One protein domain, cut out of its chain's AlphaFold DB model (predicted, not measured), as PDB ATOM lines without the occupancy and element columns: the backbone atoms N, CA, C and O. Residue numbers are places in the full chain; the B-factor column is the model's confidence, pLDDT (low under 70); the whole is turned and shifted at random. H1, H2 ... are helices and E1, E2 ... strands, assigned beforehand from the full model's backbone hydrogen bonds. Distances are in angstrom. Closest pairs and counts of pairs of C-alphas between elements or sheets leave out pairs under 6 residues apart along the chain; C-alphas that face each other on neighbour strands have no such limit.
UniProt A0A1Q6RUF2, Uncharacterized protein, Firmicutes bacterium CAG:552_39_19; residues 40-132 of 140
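Overview. This is residues 40 to 132 of the 140 residues of an uncharacterized protein of Firmicutes bacterium CAG:552_39_19 (UniProt A0A1Q6RUF2). With little regular structure, this is a strongly twisted sheet, E1 E2 E3 E4, with helix H1 over one face and residues 67 to 91 over the other. Named elements, H1 first, hold 34 of 93 printed residues; the class is mixed. It is compact: radius of gyration of the C-alphas 12.6 A, spans 38 by 29 by 19 A.

Along the chain. H1, residues 45 to 53, begins at C-alpha 45 (232.082, 290.823, 247.060). E1 is residues 62 to 66, E2 92 to 99, 22.5 A long, E3 110 to 115, E4 121 to 126, ending at C-alpha 126 (245.385, 272.650, 241.603).

Arrangement. H1, with every O i to N i+4 pair within hydrogen-bond range, is over E2 and E3, closest at C-alphas 48 and 115, 5.8 A. Across the meander of antiparallel hairpins, N 64 and O 97, N 96 and O 113, N 112 and O 124 stand 2.8 A apart.

Size, cuts and confidence. The printed part has no cut; the E1 to E2 link is long; 23 residues have pLDDT under 70.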
ATOM      1  N   ASN A  40     228.279 288.206 251.982       60.28
ATOM      2  CA  ASN A  40     228.220 287.125 252.963       60.28
ATOM      3  C   ASN A  40     228.314 287.729 254.376       60.28
ATOM      4  O   ASN A  40     228.487 288.937 254.522       60.28
ATOM      5  N   GLU A  41     228.189 286.915 255.421       62.25
ATOM      6  CA  GLU A  41     228.208 287.408 256.809       62.25
ATOM      7  C   GLU A  41     229.484 288.203 257.168       62.25
ATOM      8  O   GLU A  41     229.435 289.071 258.037       62.25
ATOM      9  N   LEU A  42     230.603 287.960 256.475       70.94
ATOM     10  CA  LEU A  42     231.943 288.439 256.831       70.94
ATOM     11  C   LEU A  42     232.530 289.488 255.867       70.94
ATOM     12  O   LEU A  42     233.293 290.355 256.296       70.94
ATOM     13  N   ILE A  43     232.205 289.432 254.574       81.69
ATOM     14  CA  ILE A  43     232.770 290.302 253.541       81.69
ATOM     15  C   ILE A  43     231.850 290.464 252.319       81.69
ATOM     16  O   ILE A  43     231.266 289.512 251.785       81.69
ATOM     17  N   ASP A  44     231.776 291.701 251.832       83.38
ATOM     18  CA  ASP A  44     231.126 292.052 250.573       83.38
ATOM     19  C   ASP A  44     231.982 291.653 249.370       83.38
ATOM     20  O   ASP A  44     233.208 291.774 249.389       83.38
ATOM     21  N   ARG A  45     231.349 291.227 248.272       78.88
ATOM     22  CA  ARG A  45     232.082 290.823 247.060       78.88
ATOM     23  C   ARG A  45     233.028 291.910 246.548       78.88
ATOM     24  O   ARG A  45     234.122 291.593 246.097       78.88
ATOM     25  N   SER A  46     232.626 293.180 246.626       82.44
ATOM     26  CA  SER A  46     233.457 294.322 246.217       82.44
ATOM     27  C   SER A  46     234.748 294.419 247.025       82.44
ATOM     28  O   SER A  46     235.811 294.640 246.452       82.44
ATOM     29  N   ASP A  47     234.666 294.198 248.336       86.75
ATOM     30  CA  ASP A  47     235.833 294.204 249.215       86.75
ATOM     31  C   ASP A  47     236.722 292.994 248.928       86.75
ATOM     32  O   ASP A  47     237.939 293.129 248.848       86.75
ATOM     33  N   ALA A  48     236.123 291.827 248.676       86.62
ATOM     34  CA  ALA A  48     236.874 290.633 248.304       86.62
ATOM     35  C   ALA A  48     237.629 290.814 246.976       86.62
ATOM     36  O   ALA A  48     238.768 290.374 246.838       86.62
ATOM     37  N   VAL A  49     237.020 291.505 246.006       84.50
ATOM     38  CA  VAL A  49     237.678 291.881 244.745       84.50
ATOM     39  C   VAL A  49     238.849 292.828 245.002       84.50
ATOM     40  O   VAL A  49     239.889 292.671 244.367       84.50
ATOM     41  N   ASN A  50     238.713 293.786 245.923       87.00
ATOM     42  CA  ASN A  50     239.803 294.704 246.261       87.00
ATOM     43  C   ASN A  50     241.006 293.959 246.855       87.00
ATOM     44  O   ASN A  50     242.123 294.193 246.402       87.00
ATOM     45  N   VAL A  51     240.774 292.995 247.756       89.38
ATOM     46  CA  VAL A  51     241.835 292.125 248.304       89.38
ATOM     47  C   VAL A  51     242.616 291.429 247.186       89.38
ATOM     48  O   VAL A  51     243.842 291.394 247.211       89.38
ATOM     49  N   ILE A  52     241.927 290.902 246.172       87.31
ATOM     50  CA  ILE A  52     242.595 290.216 245.058       87.31
ATOM     51  C   ILE A  52     243.303 291.190 244.112       87.31
ATOM     52  O   ILE A  52     244.383 290.875 243.616       87.31
ATOM     53  N   LYS A  53     242.755 292.385 243.877       83.94
ATOM     54  CA  LYS A  53     243.417 293.421 243.061       83.94
ATOM     55  C   LYS A  53     244.735 293.896 243.672       83.94
ATOM     56  O   LYS A  53     245.675 294.193 242.942       83.94
ATOM     57  N   GLU A  54     244.844 293.931 244.999       87.75
ATOM     58  CA  GLU A  54     246.101 294.274 245.679       87.75
ATOM     59  C   GLU A  54     247.241 293.292 245.359       87.75
ATOM     60  O   GLU A  54     248.412 293.676 245.405       87.75
ATOM     61  N   LEU A  55     246.912 292.060 244.951       86.75
ATOM     62  CA  LEU A  55     247.883 291.045 244.537       86.75
ATOM     63  C   LEU A  55     248.469 291.281 243.137       86.75
ATOM     64  O   LEU A  55     249.435 290.605 242.775       86.75
ATOM     65  N   LYS A  56     247.919 292.227 242.363       84.69
ATOM     66  CA  LYS A  56     248.395 292.620 241.023       84.69
ATOM     67  C   LYS A  56     248.577 291.428 240.071       84.69
ATOM     68  O   LYS A  56     249.656 291.196 239.522       84.69
ATOM     69  N   LEU A  57     247.537 290.602 239.962       79.81
ATOM     70  CA  LEU A  57     247.550 289.350 239.194       79.81
ATOM     71  C   LEU A  57     247.144 289.536 237.724       79.81
ATOM     72  O   LEU A  57     247.110 288.555 236.984       79.81
ATOM     73  N   GLU A  58     246.827 290.756 237.292       72.75
ATOM     74  CA  GLU A  58     246.216 291.039 235.987       72.75
ATOM     75  C   GLU A  58     247.088 290.610 234.800       72.75
ATOM     76  O   GLU A  58     246.560 290.178 233.780       72.75
ATOM     77  N   ASP A  59     248.412 290.664 234.949       75.88
ATOM     78  CA  ASP A  59     249.355 290.262 233.898       75.88
ATOM     79  C   ASP A  59     249.627 288.744 233.880       75.88
ATOM     80  O   ASP A  59     250.348 288.251 233.011       75.88
ATOM     81  N   LYS A  60     249.089 287.987 234.847       77.69
ATOM     82  CA  LYS A  60     249.383 286.554 235.019       77.69
ATOM     83  C   LYS A  60     248.360 285.626 234.369       77.69
ATOM     84  O   LYS A  60     248.674 284.456 234.171       77.69
ATOM     85  N   GLY A  61     247.160 286.107 234.056       73.75
ATOM     86  CA  GLY A  61     246.095 285.262 233.522       73.75
ATOM     87  C   GLY A  61     244.711 285.892 233.592       73.75
ATOM     88  O   GLY A  61     244.550 287.073 233.892       73.75
ATOM     89  N   GLU A  62     243.687 285.083 233.324       73.44
ATOM     90  CA  GLU A  62     242.296 285.508 233.464       73.44
ATOM     91  C   GLU A  62     241.778 285.229 234.877       73.44
ATOM     92  O   GLU A  62     241.843 284.103 235.368       73.44
ATOM     93  N   LEU A  63     241.229 286.260 235.525       75.31
ATOM     94  CA  LEU A  63     240.677 286.162 236.870       75.31
ATOM     95  C   LEU A  63     239.147 286.016 236.844       75.31
ATOM     96  O   LEU A  63     238.411 286.841 236.291       75.31
ATOM     97  N   TRP A  64     238.669 284.982 237.520       76.00
ATOM     98  CA  TRP A  64     237.262 284.618 237.649       76.00
ATOM     99  C   TRP A  64     236.847 284.682 239.113       76.00
ATOM    100  O   TRP A  64     237.658 284.390 239.986       76.00
ATOM    101  N   CYS A  65     235.592 285.026 239.400       76.25
ATOM    102  CA  CYS A  65     235.055 285.069 240.761       76.25
ATOM    103  C   CYS A  65     233.708 284.356 240.846       76.25
ATOM    104  O   CYS A  65     232.884 284.458 239.937       76.25
ATOM    105  N   SER A  66     233.437 283.698 241.969       72.00
ATOM    106  CA  SER A  66     232.129 283.119 242.246       72.00
ATOM    107  C   SER A  66     231.036 284.190 242.247       72.00
ATOM    108  O   SER A  66     231.189 285.295 242.767       72.00
ATOM    109  N   ILE A  67     229.899 283.859 241.641       68.25
ATOM    110  CA  ILE A  67     228.735 284.746 241.513       68.25
ATOM    111  C   ILE A  67     228.061 284.965 242.860       68.25
ATOM    112  O   ILE A  67     227.505 286.033 243.111       68.25
ATOM    113  N   ASN A  68     228.095 283.949 243.716       69.88
ATOM    114  CA  ASN A  68     227.599 283.994 245.080       69.88
ATOM    115  C   ASN A  68     228.721 283.565 246.025       69.88
ATOM    116  O   ASN A  68     229.675 282.897 245.610       69.88
ATOM    117  N   ALA A  69     228.581 283.921 247.297       74.81
ATOM    118  CA  ALA A  69     229.436 283.366 248.326       74.81
ATOM    119  C   ALA A  69     229.190 281.858 248.466       74.81
ATOM    120  O   ALA A  69     228.075 281.368 248.264       74.81
ATOM    121  N   VAL A  70     230.244 281.128 248.806       74.06
ATOM    122  CA  VAL A  70     230.247 279.672 248.928       74.06
ATOM    123  C   VAL A  70     230.796 279.271 250.291       74.06
ATOM    124  O   VAL A  70     231.730 279.896 250.792       74.06
ATOM    125  N   LYS A  71     230.217 278.225 250.892       76.94
ATOM    126  CA  LYS A  71     230.813 277.561 252.059       76.94
ATOM    127  C   LYS A  71     232.050 276.783 251.633       76.94
ATOM    128  O   LYS A  71     231.995 276.116 250.597       76.94
ATOM    129  N   GLY A  72     233.106 276.797 252.441       74.75
ATOM    130  CA  GLY A  72     234.367 276.157 252.079       74.75
ATOM    131  C   GLY A  72     234.228 274.666 251.755       74.75
ATOM    132  O   GLY A  72     234.743 274.212 250.735       74.75
ATOM    133  N   LYS A  73     233.388 273.929 252.493       76.44
ATOM    134  CA  LYS A  73     233.117 272.495 252.249       76.44
ATOM    135  C   LYS A  73     232.489 272.177 250.889       76.44
ATOM    136  O   LYS A  73     232.454 271.027 250.454       76.44
ATOM    137  N   ASN A  74     231.945 273.195 250.222       72.00
ATOM    138  CA  ASN A  74     231.322 273.074 248.907       72.00
ATOM    139  C   ASN A  74     232.290 273.432 247.766       72.00
ATOM    140  O   ASN A  74     231.909 273.341 246.599       72.00
ATOM    141  N   VAL A  75     233.523 273.844 248.079       73.31
ATOM    142  CA  VAL A  75     234.542 274.214 247.093       73.31
ATOM    143  C   VAL A  75     235.355 272.984 246.712       73.31
ATOM    144  O   VAL A  75     236.210 272.510 247.463       73.31
ATOM    145  N   LYS A  76     235.069 272.465 245.518       72.06
ATOM    146  CA  LYS A  76     235.658 271.233 244.998       72.06
ATOM    147  C   LYS A  76     236.137 271.405 243.563       72.06
ATOM    148  O   LYS A  76     235.570 272.194 242.805       72.06
ATOM    149  N   ASP A  77     237.165 270.656 243.193       65.50
ATOM    150  CA  ASP A  77     237.620 270.572 241.806       65.50
ATOM    151  C   ASP A  77     236.623 269.782 240.940       65.50
ATOM    152  O   ASP A  77     235.625 269.245 241.435       65.50
ATOM    153  N   TYR A  78     236.877 269.704 239.634       61.06
ATOM    154  CA  TYR A  78     236.003 268.981 238.709       61.06
ATOM    155  C   TYR A  78     235.940 267.472 238.932       61.06
ATOM    156  O   TYR A  78     234.989 266.830 238.485       61.06
ATOM    157  N   LEU A  79     236.908 266.915 239.657       63.62
ATOM    158  CA  LEU A  79     236.924 265.522 240.087       63.62
ATOM    159  C   LEU A  79     236.198 265.326 241.429       63.62
ATOM    160  O   LEU A  79     236.147 264.208 241.940       63.62
ATOM    161  N   GLY A  80     235.631 266.388 242.010       63.03
ATOM    162  CA  GLY A  80     234.931 266.359 243.292       63.03
ATOM    163  C   GLY A  80     235.858 266.340 244.509       63.03
ATOM    164  O   GLY A  80     235.388 266.069 245.619       63.03
ATOM    165  N   ARG A  81     237.153 266.619 244.335       69.00
ATOM    166  CA  ARG A  81     238.130 266.684 245.427       69.00
ATOM    167  C   ARG A  81     238.040 268.029 246.124       69.00
ATOM    168  O   ARG A  81     237.850 269.061 245.487       69.00
ATOM    169  N   GLN A  82     238.186 268.007 247.441       73.44
ATOM    170  CA  GLN A  82     238.171 269.212 248.255       73.44
ATOM    171  C   GLN A  82     239.401 270.076 247.935       73.44
ATOM    172  O   GLN A  82     240.522 269.573 247.966       73.44
ATOM    173  N   ILE A  83     239.184 271.353 247.612       73.75
ATOM    174  CA  ILE A  83     240.270 272.303 247.300       73.75
ATOM    175  C   ILE A  83     240.751 273.019 248.566       73.75
ATOM    176  O   ILE A  83     241.937 273.296 248.717       73.75
ATOM    177  N   LEU A  84     239.828 273.325 249.478       78.81
ATOM    178  CA  LEU A  84     240.125 274.051 250.710       78.81
ATOM    179  C   LEU A  84     240.428 273.095 251.864       78.81
ATOM    180  O   LEU A  84     239.922 271.976 251.910       78.81
ATOM    181  N   GLN A  85     241.216 273.553 252.832       84.56
ATOM    182  CA  GLN A  85     241.442 272.803 254.069       84.56
ATOM    183  C   GLN A  85     240.172 272.762 254.933       84.56
ATOM    184  O   GLN A  85     239.347 273.676 254.883       84.56
ATOM    185  N   SER A  86     240.039 271.723 255.764       83.69
ATOM    186  CA  SER A  86     238.830 271.473 256.564       83.69
ATOM    187  C   SER A  86     238.508 272.575 257.578       83.69
ATOM    188  O   SER A  86     237.366 272.721 257.995       83.69
ATOM    189  N   GLU A  87     239.491 273.386 257.973       88.81
ATOM    190  CA  GLU A  87     239.268 274.544 258.851       88.81
ATOM    191  C   GLU A  87     238.371 275.626 258.218       88.81
ATOM    192  O   GLU A  87     237.749 276.409 258.934       88.81
ATOM    193  N   TYR A  88     238.233 275.634 256.886       84.50
ATOM    194  CA  TYR A  88     237.381 276.572 256.153       84.50
ATOM    195  C   TYR A  88     235.986 276.015 255.845       84.50
ATOM    196  O   TYR A  88     235.179 276.713 255.231       84.50
ATOM    197  N   ASP A  89     235.673 274.782 256.250       82.19
ATOM    198  CA  ASP A  89     234.482 274.064 255.783       82.19
ATOM    199  C   ASP A  89     233.165 274.799 256.068       82.19
ATOM    200  O   ASP A  89     232.271 274.840 255.213       82.19
ATOM    201  N   GLU A  90     233.063 275.431 257.237       84.06
ATOM    202  CA  GLU A  90     231.884 276.201 257.651       84.06
ATOM    203  C   GLU A  90     231.997 277.707 257.380       84.06
ATOM    204  O   GLU A  90     231.028 278.443 257.577       84.06
ATOM    205  N   ILE A  91     233.139 278.167 256.866       84.88
ATOM    206  CA  ILE A  91     233.353 279.569 256.513       84.88
ATOM    207  C   ILE A  91     232.720 279.845 255.149       84.88
ATOM    208  O   ILE A  91     232.907 279.096 254.190       84.88
ATOM    209  N   SER A  92     231.971 280.945 255.058       82.88
ATOM    210  CA  SER A  92     231.443 281.451 253.789       82.88
ATOM    211  C   SER A  92     232.363 282.529 253.226       82.88
ATOM    212  O   SER A  92     232.727 283.467 253.930       82.88
ATOM    213  N   GLY A  93     232.714 282.417 251.949       82.62
ATOM    214  CA  GLY A  93     233.641 283.336 251.291       82.62
ATOM    215  C   GLY A  93     233.430 283.409 249.785       82.62
ATOM    216  O   GLY A  93     232.502 282.817 249.233       82.62
ATOM    217  N   TRP A  94     234.298 284.164 249.127       83.19
ATOM    218  CA  TRP A  94     234.334 284.343 247.680       83.19
ATOM    219  C   TRP A  94     235.480 283.528 247.104       83.19
ATOM    220  O   TRP A  94     236.606 283.623 247.594       83.19
ATOM    221  N   ILE A  95     235.200 282.735 246.073       83.12
ATOM    222  CA  ILE A  95     236.238 281.979 245.373       83.12
ATOM    223  C   ILE A  95     236.658 282.746 244.139       83.12
ATOM    224  O   ILE A  95     235.821 283.113 243.315       83.12
ATOM    225  N   PHE A  96     237.961 282.936 244.010       82.06
ATOM    226  CA  PHE A  96     238.597 283.453 242.823       82.06
ATOM    227  C   PHE A  96     239.458 282.367 242.198       82.06
ATOM    228  O   PHE A  96     240.111 281.600 242.905       82.06
ATOM    229  N   LEU A  97     239.441 282.314 240.874       79.94
ATOM    230  CA  LEU A  97     240.259 281.423 240.066       79.94
ATOM    231  C   LEU A  97     241.104 282.290 239.136       79.94
ATOM    232  O   LEU A  97     240.543 283.048 238.346       79.94
ATOM    233  N   LEU A  98     242.423 282.172 239.233       80.00
ATOM    234  CA  LEU A  98     243.352 282.705 238.247       80.00
ATOM    235  C   LEU A  98     243.724 281.575 237.286       80.00
ATOM    236  O   LEU A  98     244.375 280.598 237.670       80.00
ATOM    237  N   ASP A  99     243.292 281.726 236.041       73.94
ATOM    238  CA  ASP A  99     243.655 280.845 234.943       73.94
ATOM    239  C   ASP A  99     244.839 281.445 234.174       73.94
ATOM    240  O   ASP A  99     244.683 282.367 233.367       73.94
ATOM    241  N   CYS A 100     246.038 280.930 234.451       71.00
ATOM    242  CA  CYS A 100     247.284 281.385 233.835       71.00
ATOM    243  C   CYS A 100     247.493 280.844 232.410       71.00
ATOM    244  O   CYS A 100     248.408 281.291 231.716       71.00
ATOM    245  N   GLN A 101     246.708 279.855 231.966       66.31
ATOM    246  CA  GLN A 101     246.870 279.211 230.657       66.31
ATOM    247  C   GLN A 101     245.507 278.886 230.025       66.31
ATOM    248  O   GLN A 101     245.184 277.716 229.815       66.31
ATOM    249  N   PRO A 102     244.733 279.909 229.614       55.53
ATOM    250  CA  PRO A 102     243.368 279.727 229.106       55.53
ATOM    251  C   PRO A 102     243.275 278.889 227.813       55.53
ATOM    252  O   PRO A 102     242.190 278.457 227.433       55.53
ATOM    253  N   PHE A 103     244.400 278.649 227.125       44.72
ATOM    254  CA  PHE A 103     244.488 277.862 225.888       44.72
ATOM    255  C   PHE A 103     245.083 276.452 226.078       44.72
ATOM    256  O   PHE A 103     245.344 275.760 225.089       44.72
ATOM    257  N   ALA A 104     245.346 276.010 227.313       43.19
ATOM    258  CA  ALA A 104     245.888 274.678 227.562       43.19
ATOM    259  C   ALA A 104     244.787 273.603 227.474       43.19
ATOM    260  O   ALA A 104     243.851 273.565 228.263       43.19
ATOM    261  N   ASN A 105     244.924 272.682 226.513       40.72
ATOM    262  CA  ASN A 105     243.985 271.567 226.288       40.72
ATOM    263  C   ASN A 105     244.191 270.372 227.256       40.72
ATOM    264  O   ASN A 105     243.642 269.294 227.034       40.72
ATOM    265  N   TRP A 106     245.046 270.529 228.271       44.16
ATOM    266  CA  TRP A 106     245.551 269.484 229.173       44.16
ATOM    267  C   TRP A 106     245.642 270.077 230.585       44.16
ATOM    268  O   TRP A 106     245.818 271.285 230.702       44.16
ATOM    269  N   SER A 107     245.545 269.252 231.637       56.66
ATOM    270  CA  SER A 107     245.614 269.675 233.049       56.66
ATOM    271  C   SER A 107     246.735 270.692 233.296       56.66
ATOM    272  O   SER A 107     247.917 270.334 233.250       56.66
ATOM    273  N   HIS A 108     246.369 271.943 233.558       63.34
ATOM    274  CA  HIS A 108     247.300 273.020 233.862       63.34
ATOM    275  C   HIS A 108     247.060 273.551 235.268       63.34
ATOM    276  O   HIS A 108     246.008 273.353 235.874       63.34
ATOM    277  N   THR A 109     248.084 274.195 235.816       72.88
ATOM    278  CA  THR A 109     248.002 274.748 237.163       72.88
ATOM    279  C   THR A 109     247.097 275.972 237.162       72.88
ATOM    280  O   THR A 109     247.421 276.996 236.562       72.88
ATOM    281  N   CYS A 110     245.997 275.859 237.890       73.62
ATOM    282  CA  CYS A 110     245.121 276.952 238.267       73.62
ATOM    283  C   CYS A 110     245.452 277.405 239.689       73.62
ATOM    284  O   CYS A 110     245.737 276.573 240.562       73.62
ATOM    285  N   GLU A 111     245.366 278.708 239.940       84.31
ATOM    286  CA  GLU A 111     245.478 279.247 241.293       84.31
ATOM    287  C   GLU A 111     244.104 279.630 241.838       84.31
ATOM    288  O   GLU A 111     243.289 280.248 241.149       84.31
ATOM    289  N   TYR A 112     243.863 279.293 243.098       83.12
ATOM    290  CA  TYR A 112     242.612 279.549 243.790       83.12
ATOM    291  C   TYR A 112     242.843 280.446 244.983       83.12
ATOM    292  O   TYR A 112     243.751 280.211 245.779       83.12
ATOM    293  N   TYR A 113     241.961 281.424 245.137       87.94
ATOM    294  CA  TYR A 113     241.965 282.332 246.268       87.94
ATOM    295  C   TYR A 113     240.580 282.326 246.910       87.94
ATOM    296  O   TYR A 113     239.582 282.651 246.267       87.94
ATOM    297  N   PHE A 114     240.506 281.941 248.179       88.50
ATOM    298  CA  PHE A 114     239.287 281.974 248.976       88.50
ATOM    299  C   PHE A 114     239.336 283.164 249.923       88.50
ATOM    300  O   PHE A 114     240.062 283.155 250.918       88.50
ATOM    301  N   VAL A 115     238.566 284.200 249.604       89.50
ATOM    302  CA  VAL A 115     238.525 285.446 250.370       89.50
ATOM    303  C   VAL A 115     237.294 285.442 251.262       89.50
ATOM    304  O   VAL A 115     236.159 285.498 250.786       89.50
ATOM    305  N   TYR A 116     237.516 285.375 252.567       88.12
ATOM    306  CA  TYR A 116     236.452 285.280 253.568       88.12
ATOM    307  C   TYR A 116     236.501 286.410 254.606       88.12
ATOM    308  O   TYR A 116     235.560 286.563 255.376       88.12
ATOM    309  N   THR A 117     237.543 287.250 254.600       87.88
ATOM    310  CA  THR A 117     237.607 288.504 255.375       87.88
ATOM    311  C   THR A 117     238.295 289.601 254.565       87.88
ATOM    312  O   THR A 117     238.900 289.322 253.532       87.88
ATOM    313  N   LYS A 118     238.230 290.857 255.035       84.69
ATOM    314  CA  LYS A 118     238.840 292.008 254.342       84.69
ATOM    315  C   LYS A 118     240.371 292.014 254.361       84.69
ATOM    316  O   LYS A 118     240.968 292.740 253.583       84.69
ATOM    317  N   ASN A 119     240.991 291.230 255.245       82.88
ATOM    318  CA  ASN A 119     242.430 291.309 255.514       82.88
ATOM    319  C   ASN A 119     243.176 290.010 255.195       82.88
ATOM    320  O   ASN A 119     244.402 289.982 255.244       82.88
ATOM    321  N   THR A 120     242.462 288.912 254.940       83.69
ATOM    322  CA  THR A 120     243.086 287.616 254.678       83.69
ATOM    323  C   THR A 120     242.297 286.795 253.669       83.69
ATOM    324  O   THR A 120     241.076 286.927 253.529       83.69
ATOM    325  N   PHE A 121     243.026 285.930 252.978       90.75
ATOM    326  CA  PHE A 121     242.519 284.932 252.059       90.75
ATOM    327  C   PHE A 121     243.326 283.646 252.222       90.75
ATOM    328  O   PHE A 121     244.484 283.666 252.640       90.75
ATOM    329  N   TYR A 122     242.714 282.529 251.858       90.44
ATOM    330  CA  TYR A 122     243.421 281.271 251.668       90.44
ATOM    331  C   TYR A 122     243.806 281.123 250.195       90.44
ATOM    332  O   TYR A 122     242.995 281.421 249.319       90.44
ATOM    333  N   HIS A 123     245.021 280.657 249.917       91.00
ATOM    334  CA  HIS A 123     245.508 280.392 248.563       91.00
ATOM    335  C   HIS A 123     245.947 278.944 248.416       91.00
ATOM    336  O   HIS A 123     246.546 278.365 249.323       91.00
ATOM    337  N   CYS A 124     245.652 278.367 247.257       84.75
ATOM    338  CA  CYS A 124     246.169 277.066 246.867       84.75
ATOM    339  C   CYS A 124     246.244 276.944 245.346       84.75
ATOM    340  O   CYS A 124     245.674 277.744 244.603       84.75
ATOM    341  N   THR A 125     246.930 275.907 244.880       83.31
ATOM    342  CA  THR A 125     247.016 275.561 243.464       83.31
ATOM    343  C   THR A 125     246.427 274.176 243.227       83.31
ATOM    344  O   THR A 125     246.541 273.284 244.068       83.31
ATOM    345  N   SER A 126     245.788 273.980 242.074       73.81
ATOM    346  CA  SER A 126     245.385 272.650 241.603       73.81
ATOM    347  C   SER A 126     245.693 272.515 240.122       73.81
ATOM    348  O   SER A 126     245.590 273.481 239.373       73.81
ATOM    349  N   GLN A 127     246.028 271.302 239.684       68.75
ATOM    350  CA  GLN A 127     246.188 270.966 238.260       68.75
ATOM    351  C   GLN A 127     244.844 270.783 237.535       68.75
ATOM    352  O   GLN A 127     244.787 270.382 236.374       68.75
ATOM    353  N   TYR A 128     243.750 271.009 238.257       62.22
ATOM    354  CA  TYR A 128     242.395 270.706 237.851       62.22
ATOM    355  C   TYR A 128     241.512 271.931 238.097       62.22
ATOM    356  O   TYR A 128     241.627 272.570 239.144       62.22
ATOM    357  N   GLY A 129     240.630 272.251 237.143       60.00
ATOM    358  CA  GLY A 129     239.622 273.316 237.263       60.00
ATOM    359  C   GLY A 129     238.564 273.047 238.351       60.00
ATOM    360  O   GLY A 129     238.417 271.920 238.819       60.00
ATOM    361  N   LEU A 130     237.797 274.072 238.745       55.28
ATOM    362  CA  LEU A 130     236.698 273.974 239.728       55.28
ATOM    363  C   LEU A 130     235.450 273.267 239.169       55.28
ATOM    364  O   LEU A 130     235.080 273.492 238.025       55.28
ATOM    365  N   LEU A 131     234.699 272.538 240.003       49.53
ATOM    366  CA  LEU A 131     233.279 272.231 239.764       49.53
ATOM    367  C   LEU A 131     232.453 272.763 240.929       49.53
ATOM    368  O   LEU A 131     232.428 272.203 242.024       49.53
ATOM    369  N   MET A 132     231.697 273.830 240.675       46.94
ATOM    370  CA  MET A 132     230.775 274.377 241.667       46.94
ATOM    371  C   MET A 132     229.476 273.562 241.734       46.94
ATOM    372  O   MET A 132     228.427 273.936 241.188       46.94
TER     373      MET A 132